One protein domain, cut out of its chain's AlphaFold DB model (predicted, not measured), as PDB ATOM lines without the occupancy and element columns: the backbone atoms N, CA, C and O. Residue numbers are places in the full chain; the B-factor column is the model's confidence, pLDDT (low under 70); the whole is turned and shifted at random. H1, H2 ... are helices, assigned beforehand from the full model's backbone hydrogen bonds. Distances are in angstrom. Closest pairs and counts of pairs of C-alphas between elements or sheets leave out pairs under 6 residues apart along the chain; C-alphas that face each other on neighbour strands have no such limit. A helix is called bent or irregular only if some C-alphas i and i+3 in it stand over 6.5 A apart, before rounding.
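Overview. This is residues 533 to 676 of the 676 residues of an uncharacterized protein of Acidobacteria bacterium (UniProt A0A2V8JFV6). Five long helices run up and down in turn: H1, H2, H4 and H5 stand side by side in a loose row, and H3 packs over one side of that row, on H2 and H4. The leading residues 533 to 539 lie on the side of the row away from H3. The printed part has 144 residues with five named helices, H1 to H5 in chain order, and no named strand; the class is all helix. It is compact, with a radius of gyration of the C-alphas of 16.7 A, and spans 55 by 43 by 27 A.

Arrangement. H1, residues 545 to 564, touches H2, residues 569 to 592, at a shallow tilt of 18 degrees, opposite ways; their closest C-alphas, of Gly 552 and Ala 579, are 4.2 A apart. H2 touches H3, residues 597 to 617, with residues 584 to 591 alone; the closest C-alphas, of Ile 591 and Pro 597, are 4.4 A apart. H3 touches H4, residues 621 to 642, at a shallow tilt of 22 degrees, opposite ways, with the C-alphas of Ala 608 and Gly 627 closest at 3.8 A. H4 also touches H2, the same way at a shallow tilt of 4 degrees, and their closest C-alphas, of Ile 588 and Gly 634, are 5.5 A apart. H2, H3 and H4 form an up and down bundle, each helix running against the one before it. H5, residues 647 to 672, touches H4 at a shallow tilt of 15 degrees, opposite ways; the C-alphas of Leu 640 and Ala 650 are closest at 6.5 A. H1 and H5 are apart, and H3 is apart from both. Every O i to N i+4 pair is within hydrogen-bond range in H1, H3 and H5; in H2 it is 18 of 20 and in H4 17 of 18.

Along the chain. H1 begins at C-alpha 545, (28.807, 14.262, 115.394), and is 28.9 A long. H2 is 36.1 A long and neither bent nor irregular, but only just: C-alphas 570 and 573 are 6.5 A apart. H3 measures 29.8 A and H4 31.9 A from first to last C-alpha. H5, the longest by residues with 26, measures 37.0 A and ends at C-alpha 672, (5.603, 38.393, 119.034).

Size, cuts and confidence. The two C-alphas farthest apart, of Gly 566 and Asp 646, are 55.1 A apart. The printed part has no cut, and its four links between helices are tight. Residues 533 to 544 hold no named element. The mean pLDDT of the printed part is 82.6; residues 533 to 543, 594 to 595, 642 to 645 and 672 to 676 are under 70.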
ATOM      1  N   ILE A 533      28.609  19.663 104.695       57.19
ATOM      2  CA  ILE A 533      27.232  19.453 104.234       57.19
ATOM      3  C   ILE A 533      27.311  18.669 102.919       57.19
ATOM      4  O   ILE A 533      27.665  19.233 101.885       57.19
ATOM      5  N   SER A 534      27.018  17.368 102.937       49.81
ATOM      6  CA  SER A 534      26.945  16.567 101.705       49.81
ATOM      7  C   SER A 534      25.487  16.391 101.254       49.81
ATOM      8  O   SER A 534      24.613  16.114 102.074       49.81
ATOM      9  N   ARG A 535      25.241  16.615  99.952       44.75
ATOM     10  CA  ARG A 535      23.986  16.457  99.177       44.75
ATOM     11  C   ARG A 535      22.742  16.053  99.981       44.75
ATOM     12  O   ARG A 535      22.545  14.868 100.209       44.75
ATOM     13  N   PHE A 536      21.882  17.023 100.313       43.66
ATOM     14  CA  PHE A 536      20.497  16.848 100.807       43.66
ATOM     15  C   PHE A 536      20.263  15.803 101.926       43.66
ATOM     16  O   PHE A 536      19.118  15.509 102.265       43.66
ATOM     17  N   ALA A 537      21.318  15.284 102.550       42.00
ATOM     18  CA  ALA A 537      21.259  14.316 103.622       42.00
ATOM     19  C   ALA A 537      21.790  14.995 104.883       42.00
ATOM     20  O   ALA A 537      22.976  15.299 104.994       42.00
ATOM     21  N   PHE A 538      20.909  15.209 105.862       50.28
ATOM     22  CA  PHE A 538      21.272  15.570 107.237       50.28
ATOM     23  C   PHE A 538      21.939  14.376 107.943       50.28
ATOM     24  O   PHE A 538      21.458  13.887 108.963       50.28
ATOM     25  N   SER A 539      23.010  13.841 107.362       51.25
ATOM     26  CA  SER A 539      23.756  12.719 107.909       51.25
ATOM     27  C   SER A 539      25.183  13.175 108.168       51.25
ATOM     28  O   SER A 539      26.009  13.247 107.262       51.25
ATOM     29  N   TYR A 540      25.458  13.507 109.428       59.66
ATOM     30  CA  TYR A 540      26.823  13.547 109.925       59.66
ATOM     31  C   TYR A 540      27.247  12.095 110.142       59.66
ATOM     32  O   TYR A 540      26.561  11.352 110.851       59.66
ATOM     33  N   GLY A 541      28.355  11.680 109.524       59.31
ATOM     34  CA  GLY A 541      28.957  10.378 109.812       59.31
ATOM     35  C   GLY A 541      29.217  10.216 111.313       59.31
ATOM     36  O   GLY A 541      29.316  11.211 112.041       59.31
ATOM     37  N   GLU A 542      29.315   8.977 111.800       61.69
ATOM     38  CA  GLU A 542      29.421   8.725 113.242       61.69
ATOM     39  C   GLU A 542      30.583   9.478 113.901       61.69
ATOM     40  O   GLU A 542      30.415  10.005 114.999       61.69
ATOM     41  N   SER A 543      31.691   9.634 113.175       64.31
ATOM     42  CA  SER A 543      32.886  10.367 113.590       64.31
ATOM     43  C   SER A 543      32.721  11.890 113.656       64.31
ATOM     44  O   SER A 543      33.432  12.524 114.423       64.31
ATOM     45  N   LEU A 544      31.792  12.499 112.908       71.12
ATOM     46  CA  LEU A 544      31.663  13.964 112.785       71.12
ATOM     47  C   LEU A 544      30.706  14.591 113.815       71.12
ATOM     48  O   LEU A 544      30.770  15.793 114.079       71.12
ATOM     49  N   ARG A 545      29.821  13.791 114.427       81.25
ATOM     50  CA  ARG A 545      28.807  14.262 115.394       81.25
ATOM     51  C   ARG A 545      29.409  14.879 116.670       81.25
ATOM     52  O   ARG A 545      28.945  15.956 117.054       81.25
ATOM     53  N   PRO A 546      30.424  14.275 117.325       83.38
ATOM     54  CA  PRO A 546      31.038  14.876 118.509       83.38
ATOM     55  C   PRO A 546      31.689  16.230 118.206       83.38
ATOM     56  O   PRO A 546      31.518  17.172 118.975       83.38
ATOM     57  N   TYR A 547      32.351  16.365 117.051       85.62
ATOM     58  CA  TYR A 547      32.954  17.630 116.621       85.62
ATOM     59  C   TYR A 547      31.906  18.722 116.387       85.62
ATOM     60  O   TYR A 547      32.128  19.862 116.784       85.62
ATOM     61  N   ALA A 548      30.735  18.380 115.836       87.56
ATOM     62  CA  ALA A 548      29.628  19.323 115.661       87.56
ATOM     63  C   ALA A 548      29.084  19.848 116.998       87.56
ATOM     64  O   ALA A 548      28.836  21.046 117.145       87.56
ATOM     65  N   LEU A 549      28.933  18.961 117.989       89.12
ATOM     66  CA  LEU A 549      28.496  19.339 119.334       89.12
ATOM     67  C   LEU A 549      29.526  20.236 120.027       89.12
ATOM     68  O   LEU A 549      29.162  21.286 120.558       89.12
ATOM     69  N   VAL A 550      30.808  19.861 119.974       91.81
ATOM     70  CA  VAL A 550      31.909  20.660 120.534       91.81
ATOM     71  C   VAL A 550      31.974  22.031 119.865       91.81
ATOM     72  O   VAL A 550      32.014  23.044 120.560       91.81
ATOM     73  N   TYR A 551      31.913  22.080 118.534       93.44
ATOM     74  CA  TYR A 551      31.916  23.320 117.767       93.44
ATOM     75  C   TYR A 551      30.746  24.232 118.154       93.44
ATOM     76  O   TYR A 551      30.947  25.406 118.460       93.44
ATOM     77  N   GLY A 552      29.522  23.696 118.200       92.12
ATOM     78  CA  GLY A 552      28.336  24.469 118.558       92.12
ATOM     79  C   GLY A 552      28.414  25.063 119.969       92.12
ATOM     80  O   GLY A 552      28.132  26.247 120.156       92.12
ATOM     81  N   VAL A 553      28.865  24.280 120.957       94.06
ATOM     82  CA  VAL A 553      29.070  24.767 122.335       94.06
ATOM     83  C   VAL A 553      30.177  25.819 122.393       94.06
ATOM     84  O   VAL A 553      30.006  26.849 123.049       94.06
ATOM     85  N   LEU A 554      31.291  25.598 121.693       94.81
ATOM     86  CA  LEU A 554      32.414  26.532 121.629       94.81
ATOM     87  C   LEU A 554      31.984  27.885 121.046       94.81
ATOM     88  O   LEU A 554      32.212  28.919 121.668       94.81
ATOM     89  N   VAL A 555      31.304  27.886 119.896       95.56
ATOM     90  CA  VAL A 555      30.819  29.104 119.224       95.56
ATOM     91  C   VAL A 555      29.819  29.861 120.095       95.56
ATOM     92  O   VAL A 555      29.947  31.078 120.245       95.56
ATOM     93  N   ALA A 556      28.865  29.166 120.723       94.19
ATOM     94  CA  ALA A 556      27.931  29.798 121.656       94.19
ATOM     95  C   ALA A 556      28.666  30.440 122.842       94.19
ATOM     96  O   ALA A 556      28.392  31.585 123.204       94.19
ATOM     97  N   SER A 557      29.634  29.722 123.419       95.44
ATOM     98  CA  SER A 557      30.401  30.177 124.582       95.44
ATOM     99  C   SER A 557      31.247  31.408 124.256       95.44
ATOM    100  O   SER A 557      31.243  32.369 125.023       95.44
ATOM    101  N   ILE A 558      31.908  31.420 123.094       95.00
ATOM    102  CA  ILE A 558      32.675  32.570 122.598       95.00
ATOM    103  C   ILE A 558      31.753  33.772 122.368       95.00
ATOM    104  O   ILE A 558      32.058  34.866 122.836       95.00
ATOM    105  N   GLY A 559      30.599  33.584 121.719       93.88
ATOM    106  CA  GLY A 559      29.638  34.667 121.481       93.88
ATOM    107  C   GLY A 559      29.111  35.303 122.774       93.88
ATOM    108  O   GLY A 559      29.000  36.528 122.867       93.88
ATOM    109  N   ILE A 560      28.831  34.484 123.796       93.19
ATOM    110  CA  ILE A 560      28.407  34.941 125.130       93.19
ATOM    111  C   ILE A 560      29.560  35.634 125.867       93.19
ATOM    112  O   ILE A 560      29.354  36.658 126.519       93.19
ATOM    113  N   TRP A 561      30.777  35.102 125.773       95.94
ATOM    114  CA  TRP A 561      31.956  35.703 126.391       95.94
ATOM    115  C   TRP A 561      32.259  37.084 125.797       95.94
ATOM    116  O   TRP A 561      32.381  38.052 126.544       95.94
ATOM    117  N   LEU A 562      32.249  37.218 124.469       93.69
ATOM    118  CA  LEU A 562      32.435  38.499 123.780       93.69
ATOM    119  C   LEU A 562      31.353  39.521 124.144       93.69
ATOM    120  O   LEU A 562      31.664  40.691 124.374       93.69
ATOM    121  N   HIS A 563      30.101  39.068 124.287       92.69
ATOM    122  CA  HIS A 563      29.006  39.901 124.784       92.69
ATOM    123  C   HIS A 563      29.316  40.486 126.170       92.69
ATOM    124  O   HIS A 563      29.131  41.684 126.399       92.69
ATOM    125  N   ARG A 564      29.817  39.645 127.088       92.81
ATOM    126  CA  ARG A 564      30.206  40.049 128.450       92.81
ATOM    127  C   ARG A 564      31.409  40.987 128.455       92.81
ATOM    128  O   ARG A 564      31.427  41.925 129.243       92.81
ATOM    129  N   CYS A 565      32.365  40.782 127.553       92.88
ATOM    130  CA  CYS A 565      33.506  41.677 127.355       92.88
ATOM    131  C   CYS A 565      33.138  42.997 126.654       92.88
ATOM    132  O   CYS A 565      33.988  43.872 126.528       92.88
ATOM    133  N   GLY A 566      31.894  43.159 126.190       89.12
ATOM    134  CA  GLY A 566      31.436  44.374 125.517       89.12
ATOM    135  C   GLY A 566      31.981  44.557 124.099       89.12
ATOM    136  O   GLY A 566      31.888  45.655 123.558       89.12
ATOM    137  N   ILE A 567      32.516  43.500 123.487       92.00
ATOM    138  CA  ILE A 567      33.059  43.532 122.127       92.00
ATOM    139  C   ILE A 567      31.936  43.162 121.161       92.00
ATOM    140  O   ILE A 567      31.448  42.033 121.198       92.00
ATOM    141  N   LYS A 568      31.534  44.099 120.292       90.88
ATOM    142  CA  LYS A 568      30.539  43.892 119.224       90.88
ATOM    143  C   LYS A 568      29.304  43.126 119.721       90.88
ATOM    144  O   LYS A 568      28.960  42.071 119.199       90.88
ATOM    145  N   LYS A 569      28.634  43.643 120.762       90.56
ATOM    146  CA  LYS A 569      27.496  42.969 121.434       90.56
ATOM    147  C   LYS A 569      26.389  42.509 120.478       90.56
ATOM    148  O   LYS A 569      25.687  41.548 120.774       90.56
ATOM    149  N   HIS A 570      26.223  43.186 119.347       90.69
ATOM    150  CA  HIS A 570      25.240  42.862 118.317       90.69
ATOM    151  C   HIS A 570      25.624  41.656 117.441       90.69
ATOM    152  O   HIS A 570      24.761  41.104 116.766       90.69
ATOM    153  N   PHE A 571      26.880  41.198 117.464       94.62
ATOM    154  CA  PHE A 571      27.309  39.956 116.804       94.62
ATOM    155  C   PHE A 571      26.873  38.705 117.562       94.62
ATOM    156  O   PHE A 571      26.802  37.627 116.973       94.62
ATOM    157  N   THR A 572      26.555  38.827 118.854       92.75
ATOM    158  CA  THR A 572      26.153  37.698 119.702       92.75
ATOM    159  C   THR A 572      25.012  36.893 119.087       92.75
ATOM    160  O   THR A 572      25.019  35.669 119.174       92.75
ATOM    161  N   GLU A 573      24.064  37.546 118.414       90.00
ATOM    162  CA  GLU A 573      22.975  36.840 117.738       90.00
ATOM    163  C   GLU A 573      23.485  35.945 116.608       90.00
ATOM    164  O   GLU A 573      23.109  34.780 116.553       90.00
ATOM    165  N   THR A 574      24.403  36.425 115.766       92.75
ATOM    166  CA  THR A 574      25.007  35.623 114.689       92.75
ATOM    167  C   THR A 574      25.713  34.377 115.234       92.75
ATOM    168  O   THR A 574      25.511  33.281 114.708       92.75
ATOM    169  N   TYR A 575      26.471  34.513 116.329       94.69
ATOM    170  CA  TYR A 575      27.100  33.375 117.014       94.69
ATOM    171  C   TYR A 575      26.062  32.364 117.512       94.69
ATOM    172  O   TYR A 575      26.200  31.164 117.271       94.69
ATOM    173  N   LEU A 576      25.011  32.839 118.184       92.94
ATOM    174  CA  LEU A 576      23.968  31.977 118.734       92.94
ATOM    175  C   LEU A 576      23.150  31.292 117.635       92.94
ATOM    176  O   LEU A 576      22.875  30.103 117.758       92.94
ATOM    177  N   HIS A 577      22.815  31.984 116.542       92.44
ATOM    178  CA  HIS A 577      22.119  31.384 115.403       92.44
ATOM    179  C   HIS A 577      22.917  30.216 114.823       92.44
ATOM    180  O   HIS A 577      22.380  29.115 114.688       92.44
ATOM    181  N   ILE A 578      24.200  30.418 114.517       91.75
ATOM    182  CA  ILE A 578      25.032  29.365 113.923       91.75
ATOM    183  C   ILE A 578      25.225  28.211 114.907       91.75
ATOM    184  O   ILE A 578      25.009  27.056 114.539       91.75
ATOM    185  N   ALA A 579      25.541  28.509 116.169       92.75
ATOM    186  CA  ALA A 579      25.683  27.495 117.206       92.75
ATOM    187  C   ALA A 579      24.410  26.652 117.375       92.75
ATOM    188  O   ALA A 579      24.484  25.425 117.361       92.75
ATOM    189  N   SER A 580      23.238  27.287 117.480       91.44
ATOM    190  CA  SER A 580      21.962  26.584 117.629       91.44
ATOM    191  C   SER A 580      21.680  25.656 116.451       91.44
ATOM    192  O   SER A 580      21.386  24.486 116.674       91.44
ATOM    193  N   ASN A 581      21.813  26.131 115.209       90.38
ATOM    194  CA  ASN A 581      21.545  25.305 114.026       90.38
ATOM    195  C   ASN A 581      22.489  24.091 113.942       90.38
ATOM    196  O   ASN A 581      22.038  22.986 113.633       90.38
ATOM    197  N   VAL A 582      23.776  24.261 114.272       89.81
ATOM    198  CA  VAL A 582      24.738  23.145 114.296       89.81
ATOM    199  C   VAL A 582      24.408  22.142 115.408       89.81
ATOM    200  O   VAL A 582      24.380  20.940 115.147       89.81
ATOM    201  N   LEU A 583      24.096  22.610 116.623       91.38
ATOM    202  CA  LEU A 583      23.727  21.743 117.750       91.38
ATOM    203  C   LEU A 583      22.452  20.945 117.464       91.38
ATOM    204  O   LEU A 583      22.435  19.725 117.635       91.38
ATOM    205  N   PHE A 584      21.397  21.609 116.983       91.88
ATOM    206  CA  PHE A 584      20.148  20.950 116.608       91.88
ATOM    207  C   PHE A 584      20.365  19.920 115.493       91.88
ATOM    208  O   PHE A 584      19.888  18.787 115.600       91.88
ATOM    209  N   GLY A 585      21.135  20.271 114.458       87.69
ATOM    210  CA  GLY A 585      21.479  19.358 113.368       87.69
ATOM    211  C   GLY A 585      22.262  18.126 113.837       87.69
ATOM    212  O   GLY A 585      21.945  17.007 113.429       87.69
ATOM    213  N   ALA A 586      23.239  18.305 114.730       87.75
ATOM    214  CA  ALA A 586      24.032  17.211 115.291       87.75
ATOM    215  C   ALA A 586      23.171  16.232 116.108       87.75
ATOM    216  O   ALA A 586      23.281  15.015 115.943       87.75
ATOM    217  N   LEU A 587      22.268  16.761 116.942       89.25
ATOM    218  CA  LEU A 587      21.346  15.960 117.751       89.25
ATOM    219  C   LEU A 587      20.357  15.178 116.877       89.25
ATOM    220  O   LEU A 587      20.174  13.979 117.088       89.25
ATOM    221  N   ILE A 588      19.777  15.805 115.847       87.94
ATOM    222  CA  ILE A 588      18.886  15.125 114.890       87.94
ATOM    223  C   ILE A 588      19.616  14.007 114.150       87.94
ATOM    224  O   ILE A 588      19.092  12.898 114.035       87.94
ATOM    225  N   SER A 589      20.846  14.253 113.702       84.31
ATOM    226  CA  SER A 589      21.655  13.220 113.053       84.31
ATOM    227  C   SER A 589      21.917  12.029 113.979       84.31
ATOM    228  O   SER A 589      21.903  10.888 113.520       84.31
ATOM    229  N   GLY A 590      22.096  12.264 115.284       82.06
ATOM    230  CA  GLY A 590      22.203  11.198 116.286       82.06
ATOM    231  C   GLY A 590      20.938  10.341 116.408       82.06
ATOM    232  O   GLY A 590      21.027   9.121 116.524       82.06
ATOM    233  N   ILE A 591      19.754  10.945 116.281       85.31
ATOM    234  CA  ILE A 591      18.469  10.224 116.274       85.31
ATOM    235  C   ILE A 591      18.335   9.343 115.016       85.31
ATOM    236  O   ILE A 591      17.821   8.220 115.081       85.31
ATOM    237  N   ILE A 592      18.819   9.825 113.865       82.38
ATOM    238  CA  ILE A 592      18.769   9.100 112.586       82.38
ATOM    239  C   ILE A 592      19.734   7.896 112.588       82.38
ATOM    240  O   ILE A 592      19.339   6.797 112.177       82.38
ATOM    241  N   ALA A 593      20.953   8.066 113.106       74.31
ATOM    242  CA  ALA A 593      22.072   7.122 112.977       74.31
ATOM    243  C   ALA A 593      21.984   5.815 113.806       74.31
ATOM    244  O   ALA A 593      22.862   4.977 113.681       74.31
ATOM    245  N   ARG A 594      20.906   5.564 114.572       63.94
ATOM    246  CA  ARG A 594      20.629   4.321 115.356       63.94
ATOM    247  C   ARG A 594      21.435   4.107 116.646       63.94
ATOM    248  O   ARG A 594      20.999   3.287 117.449       63.94
ATOM    249  N   GLU A 595      22.509   4.842 116.904       64.38
ATOM    250  CA  GLU A 595      23.252   4.736 118.169       64.38
ATOM    251  C   GLU A 595      22.625   5.591 119.281       64.38
ATOM    252  O   GLU A 595      22.591   6.817 119.192       64.38
ATOM    253  N   SER A 596      22.121   4.951 120.340       75.94
ATOM    254  CA  SER A 596      21.518   5.617 121.510       75.94
ATOM    255  C   SER A 596      20.512   6.740 121.176       75.94
ATOM    256  O   SER A 596      20.587   7.834 121.744       75.94
ATOM    257  N   PRO A 597      19.517   6.504 120.295       79.75
ATOM    258  CA  PRO A 597      18.641   7.551 119.755       79.75
ATOM    259  C   PRO A 597      17.809   8.260 120.830       79.75
ATOM    260  O   PRO A 597      17.411   9.407 120.650       79.75
ATOM    261  N   TRP A 598      17.556   7.593 121.958       84.62
ATOM    262  CA  TRP A 598      16.858   8.183 123.096       84.62
ATOM    263  C   TRP A 598      17.695   9.238 123.824       84.62
ATOM    264  O   TRP A 598      17.137  10.258 124.210       84.62
ATOM    265  N   LEU A 599      19.015   9.055 123.949       87.62
ATOM    266  CA  LEU A 599      19.894  10.067 124.552       87.62
ATOM    267  C   LEU A 599      19.917  11.338 123.696       87.62
ATOM    268  O   LEU A 599      19.733  12.438 124.213       87.62
ATOM    269  N   TYR A 600      20.053  11.185 122.376       88.12
ATOM    270  CA  TYR A 600      20.026  12.313 121.444       88.12
ATOM    271  C   TYR A 600      18.655  12.993 121.373       88.12
ATOM    272  O   TYR A 600      18.594  14.216 121.298       88.12
ATOM    273  N   LEU A 601      17.553  12.236 121.455       89.69
ATOM    274  CA  LEU A 601      16.205  12.807 121.516       89.69
ATOM    275  C   LEU A 601      15.965  13.577 122.821       89.69
ATOM    276  O   LEU A 601      15.399  14.665 122.778       89.69
ATOM    277  N   MET A 602      16.418  13.064 123.968       91.69
ATOM    278  CA  MET A 602      16.337  13.792 125.239       91.69
ATOM    279  C   MET A 602      17.171  15.077 125.198       91.69
ATOM    280  O   MET A 602      16.678  16.134 125.587       91.69
ATOM    281  N   GLY A 603      18.390  15.016 124.652       91.44
ATOM    282  CA  GLY A 603      19.222  16.200 124.427       91.44
ATOM    283  C   GLY A 603      18.561  17.215 123.491       91.44
ATOM    284  O   GLY A 603      18.564  18.411 123.780       91.44
ATOM    285  N   LEU A 604      17.933  16.746 122.408       93.50
ATOM    286  CA  LEU A 604      17.213  17.584 121.448       93.50
ATOM    287  C   LEU A 604      16.024  18.300 122.089       93.50
ATOM    288  O   LEU A 604      15.879  19.505 121.911       93.50
ATOM    289  N   LEU A 605      15.188  17.575 122.835       92.94
ATOM    290  CA  LEU A 605      14.021  18.146 123.508       92.94
ATOM    291  C   LEU A 605      14.427  19.098 124.636       92.94
ATOM    292  O   LEU A 605      13.803  20.145 124.792       92.94
ATOM    293  N   GLY A 606      15.496  18.782 125.371       94.19
ATOM    294  CA  GLY A 606      16.076  19.682 126.368       94.19
ATOM    295  C   GLY A 606      16.554  20.995 125.744       94.19
ATOM    296  O   GLY A 606      16.151  22.070 126.186       94.19
ATOM    297  N   LEU A 607      17.342  20.923 124.665       94.00
ATOM    298  CA  LEU A 607      17.818  22.108 123.947       94.00
ATOM    299  C   LEU A 607      16.668  22.892 123.295       94.00
ATOM    300  O   LEU A 607      16.664  24.119 123.342       94.00
ATOM    301  N   ALA A 608      15.674  22.202 122.732       92.94
ATOM    302  CA  ALA A 608      14.476  22.813 122.162       92.94
ATOM    303  C   ALA A 608      13.650  23.553 123.222       92.94
ATOM    304  O   ALA A 608      13.190  24.668 122.971       92.94
ATOM    305  N   GLY A 609      13.503  22.968 124.414       92.00
ATOM    306  CA  GLY A 609      12.855  23.600 125.560       92.00
ATOM    307  C   GLY A 609      13.590  24.864 125.999       92.00
ATOM    308  O   GLY A 609      12.969  25.918 126.103       92.00
ATOM    309  N   ILE A 610      14.916  24.789 126.164       92.25
ATOM    310  CA  ILE A 610      15.753  25.948 126.513       92.25
ATOM    311  C   ILE A 610      15.624  27.047 125.452       92.25
ATOM    312  O   ILE A 610      15.330  28.187 125.797       92.25
ATOM    313  N   ALA A 611      15.773  26.717 124.166       91.00
ATOM    314  CA  ALA A 611      15.669  27.681 123.070       91.00
ATOM    315  C   ALA A 611      14.282  28.342 122.995       91.00
ATOM    316  O   ALA A 611      14.181  29.538 122.732       91.00
ATOM    317  N   THR A 612      13.219  27.584 123.276       89.38
ATOM    318  CA  THR A 612      11.842  28.092 123.302       89.38
ATOM    319  C   THR A 612      11.611  29.026 124.487       89.38
ATOM    320  O   THR A 612      11.098  30.128 124.306       89.38
ATOM    321  N   VAL A 613      12.016  28.626 125.696       90.38
ATOM    322  CA  VAL A 613      11.839  29.428 126.918       90.38
ATOM    323  C   VAL A 613      12.661  30.710 126.850       90.38
ATOM    324  O   VAL A 613      12.126  31.793 127.075       90.38
ATOM    325  N   GLU A 614      13.937  30.609 126.492       86.62
ATOM    326  CA  GLU A 614      14.821  31.767 126.365       86.62
ATOM    327  C   GLU A 614      14.395  32.652 125.184       86.62
ATOM    328  O   GLU A 614      14.393  33.875 125.300       86.62
ATOM    329  N   GLY A 615      13.938  32.058 124.077       85.94
ATOM    330  CA  GLY A 615      13.363  32.787 122.947       85.94
ATOM    331  C   GLY A 615      12.121  33.598 123.330       85.94
ATOM    332  O   GLY A 615      12.007  34.752 122.932       85.94
ATOM    333  N   ILE A 616      11.225  33.050 124.158       86.00
ATOM    334  CA  ILE A 616      10.074  33.791 124.702       86.00
ATOM    335  C   ILE A 616      10.542  34.879 125.675       86.00
ATOM    336  O   ILE A 616      10.149  36.036 125.539       86.00
ATOM    337  N   ARG A 617      11.416  34.532 126.626       85.19
ATOM    338  CA  ARG A 617      11.901  35.438 127.678       85.19
ATOM    339  C   ARG A 617      12.620  36.665 127.119       85.19
ATOM    340  O   ARG A 617      12.411  37.767 127.613       85.19
ATOM    341  N   PHE A 618      13.453  36.471 126.101       83.25
ATOM    342  CA  PHE A 618      14.233  37.531 125.461       83.25
ATOM    343  C   PHE A 618      13.579  38.081 124.185       83.25
ATOM    344  O   PHE A 618      14.225  38.831 123.461       83.25
ATOM    345  N   ARG A 619      12.317  37.720 123.903       83.69
ATOM    346  CA  ARG A 619      11.557  38.138 122.707       83.69
ATOM    347  C   ARG A 619      12.250  37.834 121.368       83.69
ATOM    348  O   ARG A 619      12.078  38.543 120.386       83.69
ATOM    349  N   ARG A 620      13.006  36.737 121.288       86.25
ATOM    350  CA  ARG A 620      13.704  36.295 120.072       86.25
ATOM    351  C   ARG A 620      12.968  35.142 119.399       86.25
ATOM    352  O   ARG A 620      13.271  33.968 119.631       86.25
ATOM    353  N   PHE A 621      12.022  35.476 118.523       86.69
ATOM    354  CA  PHE A 621      11.149  34.496 117.869       86.69
ATOM    355  C   PHE A 621      11.906  33.403 117.092       86.69
ATOM    356  O   PHE A 621      11.500  32.245 117.104       86.69
ATOM    357  N   ALA A 622      13.042  33.727 116.472       86.12
ATOM    358  CA  ALA A 622      13.834  32.750 115.725       86.12
ATOM    359  C   ALA A 622      14.255  31.528 116.572       86.12
ATOM    360  O   ALA A 622      14.209  30.406 116.081       86.12
ATOM    361  N   PHE A 623      14.590  31.712 117.856       89.44
ATOM    362  CA  PHE A 623      14.962  30.599 118.743       89.44
ATOM    363  C   PHE A 623      13.752  29.768 119.186       89.44
ATOM    364  O   PHE A 623      13.869  28.553 119.342       89.44
ATOM    365  N   VAL A 624      12.575  30.396 119.293       88.81
ATOM    366  CA  VAL A 624      11.294  29.695 119.475       88.81
ATOM    367  C   VAL A 624      10.999  28.821 118.260       88.81
ATOM    368  O   VAL A 624      10.708  27.635 118.404       88.81
ATOM    369  N   ALA A 625      11.149  29.381 117.058       88.25
ATOM    370  CA  ALA A 625      10.970  28.647 115.813       88.25
ATOM    371  C   ALA A 625      11.957  27.475 115.698       88.25
ATOM    372  O   ALA A 625      11.540  26.376 115.337       88.25
ATOM    373  N   TYR A 626      13.231  27.658 116.066       90.56
ATOM    374  CA  TYR A 626      14.211  26.567 116.099       90.56
ATOM    375  C   TYR A 626      13.795  25.451 117.054       90.56
ATOM    376  O   TYR A 626      13.780  24.290 116.649       90.56
ATOM    377  N   GLY A 627      13.421  25.779 118.294       90.06
ATOM    378  CA  GLY A 627      13.003  24.781 119.279       90.06
ATOM    379  C   GLY A 627      11.799  23.965 118.806       90.06
ATOM    380  O   GLY A 627      11.833  22.733 118.835       90.06
ATOM    381  N   VAL A 628      10.769  24.638 118.292       90.69
ATOM    382  CA  VAL A 628       9.554  23.991 117.779       90.69
ATOM    383  C   VAL A 628       9.855  23.134 116.546       90.69
ATOM    384  O   VAL A 628       9.482  21.961 116.510       90.69
ATOM    385  N   LEU A 629      10.551  23.688 115.548       90.25
ATOM    386  CA  LEU A 629      10.786  23.013 114.272       90.25
ATOM    387  C   LEU A 629      11.738  21.824 114.425       90.25
ATOM    388  O   LEU A 629      11.416  20.720 113.988       90.25
ATOM    389  N   TYR A 630      12.891  22.015 115.070       90.69
ATOM    390  CA  TYR A 630      13.859  20.936 115.256       90.69
ATOM    391  C   TYR A 630      13.347  19.865 116.221       90.69
ATOM    392  O   TYR A 630      13.547  18.677 115.961       90.69
ATOM    393  N   GLY A 631      12.625  20.255 117.278       91.06
ATOM    394  CA  GLY A 631      11.946  19.315 118.172       91.06
ATOM    395  C   GLY A 631      10.914  18.457 117.436       91.06
ATOM    396  O   GLY A 631      10.917  17.232 117.579       91.06
ATOM    397  N   TYR A 632      10.089  19.074 116.581       91.75
ATOM    398  CA  TYR A 632       9.131  18.367 115.730       91.75
ATOM    399  C   TYR A 632       9.818  17.407 114.752       91.75
ATOM    400  O   TYR A 632       9.407  16.248 114.656       91.75
ATOM    401  N   ILE A 633      10.882  17.844 114.068       89.06
ATOM    402  CA  ILE A 633      11.640  16.998 113.131       89.06
ATOM    403  C   ILE A 633      12.194  15.768 113.857       89.06
ATOM    404  O   ILE A 633      11.962  14.643 113.416       89.06
ATOM    405  N   GLY A 634      12.879  15.947 114.991       87.25
ATOM    406  CA  GLY A 634      13.456  14.823 115.733       87.25
ATOM    407  C   GLY A 634      12.411  13.853 116.289       87.25
ATOM    408  O   GLY A 634      12.602  12.636 116.212       87.25
ATOM    409  N   MET A 635      11.280  14.366 116.784       88.38
ATOM    410  CA  MET A 635      10.165  13.534 117.251       88.38
ATOM    411  C   MET A 635       9.529  12.745 116.099       88.38
ATOM    412  O   MET A 635       9.304  11.540 116.221       88.38
ATOM    413  N   SER A 636       9.310  13.396 114.955       88.38
ATOM    414  CA  SER A 636       8.722  12.789 113.756       88.38
ATOM    415  C   SER A 636       9.606  11.682 113.187       88.38
ATOM    416  O   SER A 636       9.123  10.584 112.918       88.38
ATOM    417  N   VAL A 637      10.919  11.927 113.084       85.12
ATOM    418  CA  VAL A 637      11.917  10.926 112.662       85.12
ATOM    419  C   VAL A 637      11.860   9.684 113.555       85.12
ATOM    420  O   VAL A 637      11.990   8.559 113.070       85.12
ATOM    421  N   ARG A 638      11.646   9.853 114.865       84.00
ATOM    422  CA  ARG A 638      11.559   8.731 115.807       84.00
ATOM    423  C   ARG A 638      10.232   7.979 115.703       84.00
ATOM    424  O   ARG A 638      10.252   6.745 115.723       84.00
ATOM    425  N   LEU A 639       9.118   8.704 115.620       83.44
ATOM    426  CA  LEU A 639       7.760   8.159 115.578       83.44
ATOM    427  C   LEU A 639       7.540   7.319 114.316       83.44
ATOM    428  O   LEU A 639       7.186   6.144 114.412       83.44
ATOM    429  N   LEU A 640       7.850   7.892 113.150       81.31
ATOM    430  CA  LEU A 640       7.700   7.249 111.838       81.31
ATOM    431  C   LEU A 640       8.565   5.996 111.683       81.31
ATOM    432  O   LEU A 640       8.313   5.158 110.825       81.31
ATOM    433  N   ARG A 641       9.584   5.857 112.529       75.69
ATOM    434  CA  ARG A 641      10.498   4.721 112.531       75.69
ATOM    435  C   ARG A 641      10.049   3.563 113.426       75.69
ATOM    436  O   ARG A 641      10.422   2.426 113.160       75.69
ATOM    437  N   ASN A 642       9.314   3.834 114.508       65.25
ATOM    438  CA  ASN A 642       8.877   2.807 115.468       65.25
ATOM    439  C   ASN A 642       7.576   2.117 115.074       65.25
ATOM    440  O   ASN A 642       7.290   1.021 115.549       65.25
ATOM    441  N   VAL A 643       6.773   2.770 114.249       65.06
ATOM    442  CA  VAL A 643       5.471   2.265 113.851       65.06
ATOM    443  C   VAL A 643       5.619   1.739 112.421       65.06
ATOM    444  O   VAL A 643       6.122   2.450 111.555       65.06
ATOM    445  N   ARG A 644       5.223   0.484 112.159       62.66
ATOM    446  CA  ARG A 644       5.097  -0.061 110.791       62.66
ATOM    447  C   ARG A 644       3.909   0.620 110.099       62.66
ATOM    448  O   ARG A 644       2.854   0.019 109.939       62.66
ATOM    449  N   ILE A 645       4.050   1.904 109.796       63.75
ATOM    450  CA  ILE A 645       3.031   2.710 109.130       63.75
ATOM    451  C   ILE A 645       3.212   2.512 107.627       63.75
ATOM    452  O   ILE A 645       4.328   2.631 107.123       63.75
ATOM    453  N   ASP A 646       2.126   2.207 106.916       76.56
ATOM    454  CA  ASP A 646       2.129   2.246 105.453       76.56
ATOM    455  C   ASP A 646       2.505   3.657 104.953       76.56
ATOM    456  O   ASP A 646       2.212   4.665 105.600       76.56
ATOM    457  N   SER A 647       3.144   3.745 103.788       76.00
ATOM    458  CA  SER A 647       3.687   4.990 103.224       76.00
ATOM    459  C   SER A 647       2.634   6.105 103.159       76.00
ATOM    460  O   SER A 647       2.933   7.271 103.422       76.00
ATOM    461  N   THR A 648       1.377   5.730 102.913       79.44
ATOM    462  CA  THR A 648       0.211   6.620 102.887       79.44
ATOM    463  C   THR A 648      -0.069   7.278 104.243       79.44
ATOM    464  O   THR A 648      -0.324   8.479 104.324       79.44
ATOM    465  N   ALA A 649       0.002   6.519 105.336       78.69
ATOM    466  CA  ALA A 649      -0.271   7.039 106.673       78.69
ATOM    467  C   ALA A 649       0.926   7.824 107.247       78.69
ATOM    468  O   ALA A 649       0.720   8.791 107.983       78.69
ATOM    469  N   ALA A 650       2.160   7.495 106.847       79.94
ATOM    470  CA  ALA A 650       3.344   8.294 107.172       79.94
ATOM    471  C   ALA A 650       3.295   9.678 106.500       79.94
ATOM    472  O   ALA A 650       3.568  10.694 107.144       79.94
ATOM    473  N   LEU A 651       2.884   9.724 105.228       80.25
ATOM    474  CA  LEU A 651       2.697  10.970 104.489       80.25
ATOM    475  C   LEU A 651       1.571  11.823 105.097       80.25
ATOM    476  O   LEU A 651       1.771  13.010 105.345       80.25
ATOM    477  N   SER A 652       0.423  11.214 105.415       83.62
ATOM    478  CA  SER A 652      -0.697  11.902 106.073       83.62
ATOM    479  C   SER A 652      -0.306  12.493 107.428       83.62
ATOM    480  O   SER A 652      -0.656  13.636 107.720       83.62
ATOM    481  N   TYR A 653       0.470  11.763 108.238       87.06
ATOM    482  CA  TYR A 653       1.015  12.286 109.491       87.06
ATOM    483  C   TYR A 653       1.880  13.528 109.254       87.06
ATOM    484  O   TYR A 653       1.640  14.557 109.887       87.06
ATOM    485  N   LEU A 654       2.847  13.463 108.330       86.62
ATOM    486  CA  LEU A 654       3.765  14.572 108.050       86.62
ATOM    487  C   LEU A 654       3.043  15.820 107.531       86.62
ATOM    488  O   LEU A 654       3.396  16.928 107.931       86.62
ATOM    489  N   ILE A 655       2.025  15.649 106.682       85.31
ATOM    490  CA  ILE A 655       1.225  16.763 106.153       85.31
ATOM    491  C   ILE A 655       0.411  17.409 107.276       85.31
ATOM    492  O   ILE A 655       0.533  18.610 107.504       85.31
ATOM    493  N   VAL A 656      -0.391  16.629 108.008       88.19
ATOM    494  CA  VAL A 656      -1.309  17.178 109.020       88.19
ATOM    495  C   VAL A 656      -0.539  17.799 110.181       88.19
ATOM    496  O   VAL A 656      -0.793  18.945 110.555       88.19
ATOM    497  N   SER A 657       0.433  17.076 110.741       89.88
ATOM    498  CA  SER A 657       1.214  17.594 111.866       89.88
ATOM    499  C   SER A 657       2.172  18.711 111.442       89.88
ATOM    500  O   SER A 657       2.312  19.689 112.173       89.88
ATOM    501  N   GLY A 658       2.725  18.659 110.225       87.69
ATOM    502  CA  GLY A 658       3.515  19.749 109.652       87.69
ATOM    503  C   GLY A 658       2.704  21.034 109.468       87.69
ATOM    504  O   GLY A 658       3.153  22.101 109.883       87.69
ATOM    505  N   MET A 659       1.481  20.945 108.932       86.06
ATOM    506  CA  MET A 659       0.577  22.097 108.809       86.06
ATOM    507  C   MET A 659       0.215  22.685 110.174       86.06
ATOM    508  O   MET A 659       0.225  23.906 110.325       86.06
ATOM    509  N   LEU A 660      -0.053  21.848 111.180       88.38
ATOM    510  CA  LEU A 660      -0.337  22.310 112.541       88.38
ATOM    511  C   LEU A 660       0.862  23.024 113.170       88.38
ATOM    512  O   LEU A 660       0.680  24.063 113.804       88.38
ATOM    513  N   VAL A 661       2.078  22.511 112.975       89.06
ATOM    514  CA  VAL A 661       3.308  23.154 113.458       89.06
ATOM    515  C   VAL A 661       3.524  24.496 112.767       89.06
ATOM    516  O   VAL A 661       3.780  25.487 113.448       89.06
ATOM    517  N   ILE A 662       3.356  24.568 111.445       85.38
ATOM    518  CA  ILE A 662       3.474  25.820 110.683       85.38
ATOM    519  C   ILE A 662       2.425  26.832 111.154       85.38
ATOM    520  O   ILE A 662       2.779  27.961 111.490       85.38
ATOM    521  N   LEU A 663       1.155  26.431 111.253       84.50
ATOM    522  CA  LEU A 663       0.068  27.301 111.703       84.50
ATOM    523  C   LEU A 663       0.318  27.803 113.131       84.50
ATOM    524  O   LEU A 663       0.212  28.998 113.389       84.50
ATOM    525  N   SER A 664       0.706  26.912 114.044       81.56
ATOM    526  CA  SER A 664       1.014  27.265 115.436       81.56
ATOM    527  C   SER A 664       2.203  28.217 115.522       81.56
ATOM    528  O   SER A 664       2.169  29.174 116.290       81.56
ATOM    529  N   THR A 665       3.225  28.009 114.691       81.44
ATOM    530  CA  THR A 665       4.404  28.879 114.614       81.44
ATOM    531  C   THR A 665       4.035  30.258 114.066       81.44
ATOM    532  O   THR A 665       4.470  31.257 114.625       81.44
ATOM    533  N   ILE A 666       3.168  30.346 113.048       81.12
ATOM    534  CA  ILE A 666       2.639  31.619 112.520       81.12
ATOM    535  C   ILE A 666       1.785  32.341 113.571       81.12
ATOM    536  O   ILE A 666       1.903  33.554 113.743       81.12
ATOM    537  N   LEU A 667       0.926  31.613 114.287       80.38
ATOM    538  CA  LEU A 667       0.093  32.178 115.349       80.38
ATOM    539  C   LEU A 667       0.938  32.682 116.523       80.38
ATOM    540  O   LEU A 667       0.641  33.750 117.060       80.38
ATOM    541  N   LEU A 668       2.009  31.967 116.887       79.25
ATOM    542  CA  LEU A 668       2.998  32.476 117.835       79.25
ATOM    543  C   LEU A 668       3.707  33.711 117.269       79.25
ATOM    544  O   LEU A 668       3.754  34.716 117.964       79.25
ATOM    545  N   ALA A 669       4.187  33.687 116.022       78.69
ATOM    546  CA  ALA A 669       4.884  34.819 115.397       78.69
ATOM    547  C   ALA A 669       4.061  36.113 115.469       78.69
ATOM    548  O   ALA A 669       4.576  37.164 115.837       78.69
ATOM    549  N   ARG A 670       2.750  36.022 115.204       74.19
ATOM    550  CA  ARG A 670       1.818  37.157 115.294       74.19
ATOM    551  C   ARG A 670       1.685  37.737 116.702       74.19
ATOM    552  O   ARG A 670       1.419  38.923 116.821       74.19
ATOM    553  N   ARG A 671       1.871  36.931 117.752       70.00
ATOM    554  CA  ARG A 671       1.893  37.414 119.145       70.00
ATOM    555  C   ARG A 671       3.223  38.056 119.533       70.00
ATOM    556  O   ARG A 671       3.247  38.853 120.460       70.00
ATOM    557  N   PHE A 672       4.318  37.708 118.855       69.44
ATOM    558  CA  PHE A 672       5.603  38.393 119.034       69.44
ATOM    559  C   PHE A 672       5.621  39.751 118.317       69.44
ATOM    560  O   PHE A 672       6.234  40.676 118.829       69.44
ATOM    561  N   GLY A 673       4.915  39.887 117.187       51.41
ATOM    562  CA  GLY A 673       4.781  41.135 116.421       51.41
ATOM    563  C   GLY A 673       3.546  41.986 116.751       51.41
ATOM    564  O   GLY A 673       3.100  42.731 115.890       51.41
ATOM    565  N   SER A 674       2.941  41.829 117.935       44.16
ATOM    566  CA  SER A 674       1.794  42.643 118.385       44.16
ATOM    567  C   SER A 674       2.134  43.630 119.512       44.16
ATOM    568  O   SER A 674       1.224  44.215 120.092       44.16
ATOM    569  N   GLU A 675       3.418  43.784 119.850       40.47
ATOM    570  CA  GLU A 675       3.921  44.784 120.812       40.47
ATOM    571  C   GLU A 675       5.073  45.652 120.263       40.47
ATOM    572  O   GLU A 675       5.700  46.394 121.017       40.47
ATOM    573  N   GLU A 676       5.324  45.593 118.957       31.69
ATOM    574  CA  GLU A 676       6.055  46.610 118.185       31.69
ATOM    575  C   GLU A 676       5.055  47.226 117.201       31.69
ATOM    576  O   GLU A 676       5.103  48.456 116.998       31.69
TER     577      GLU A 676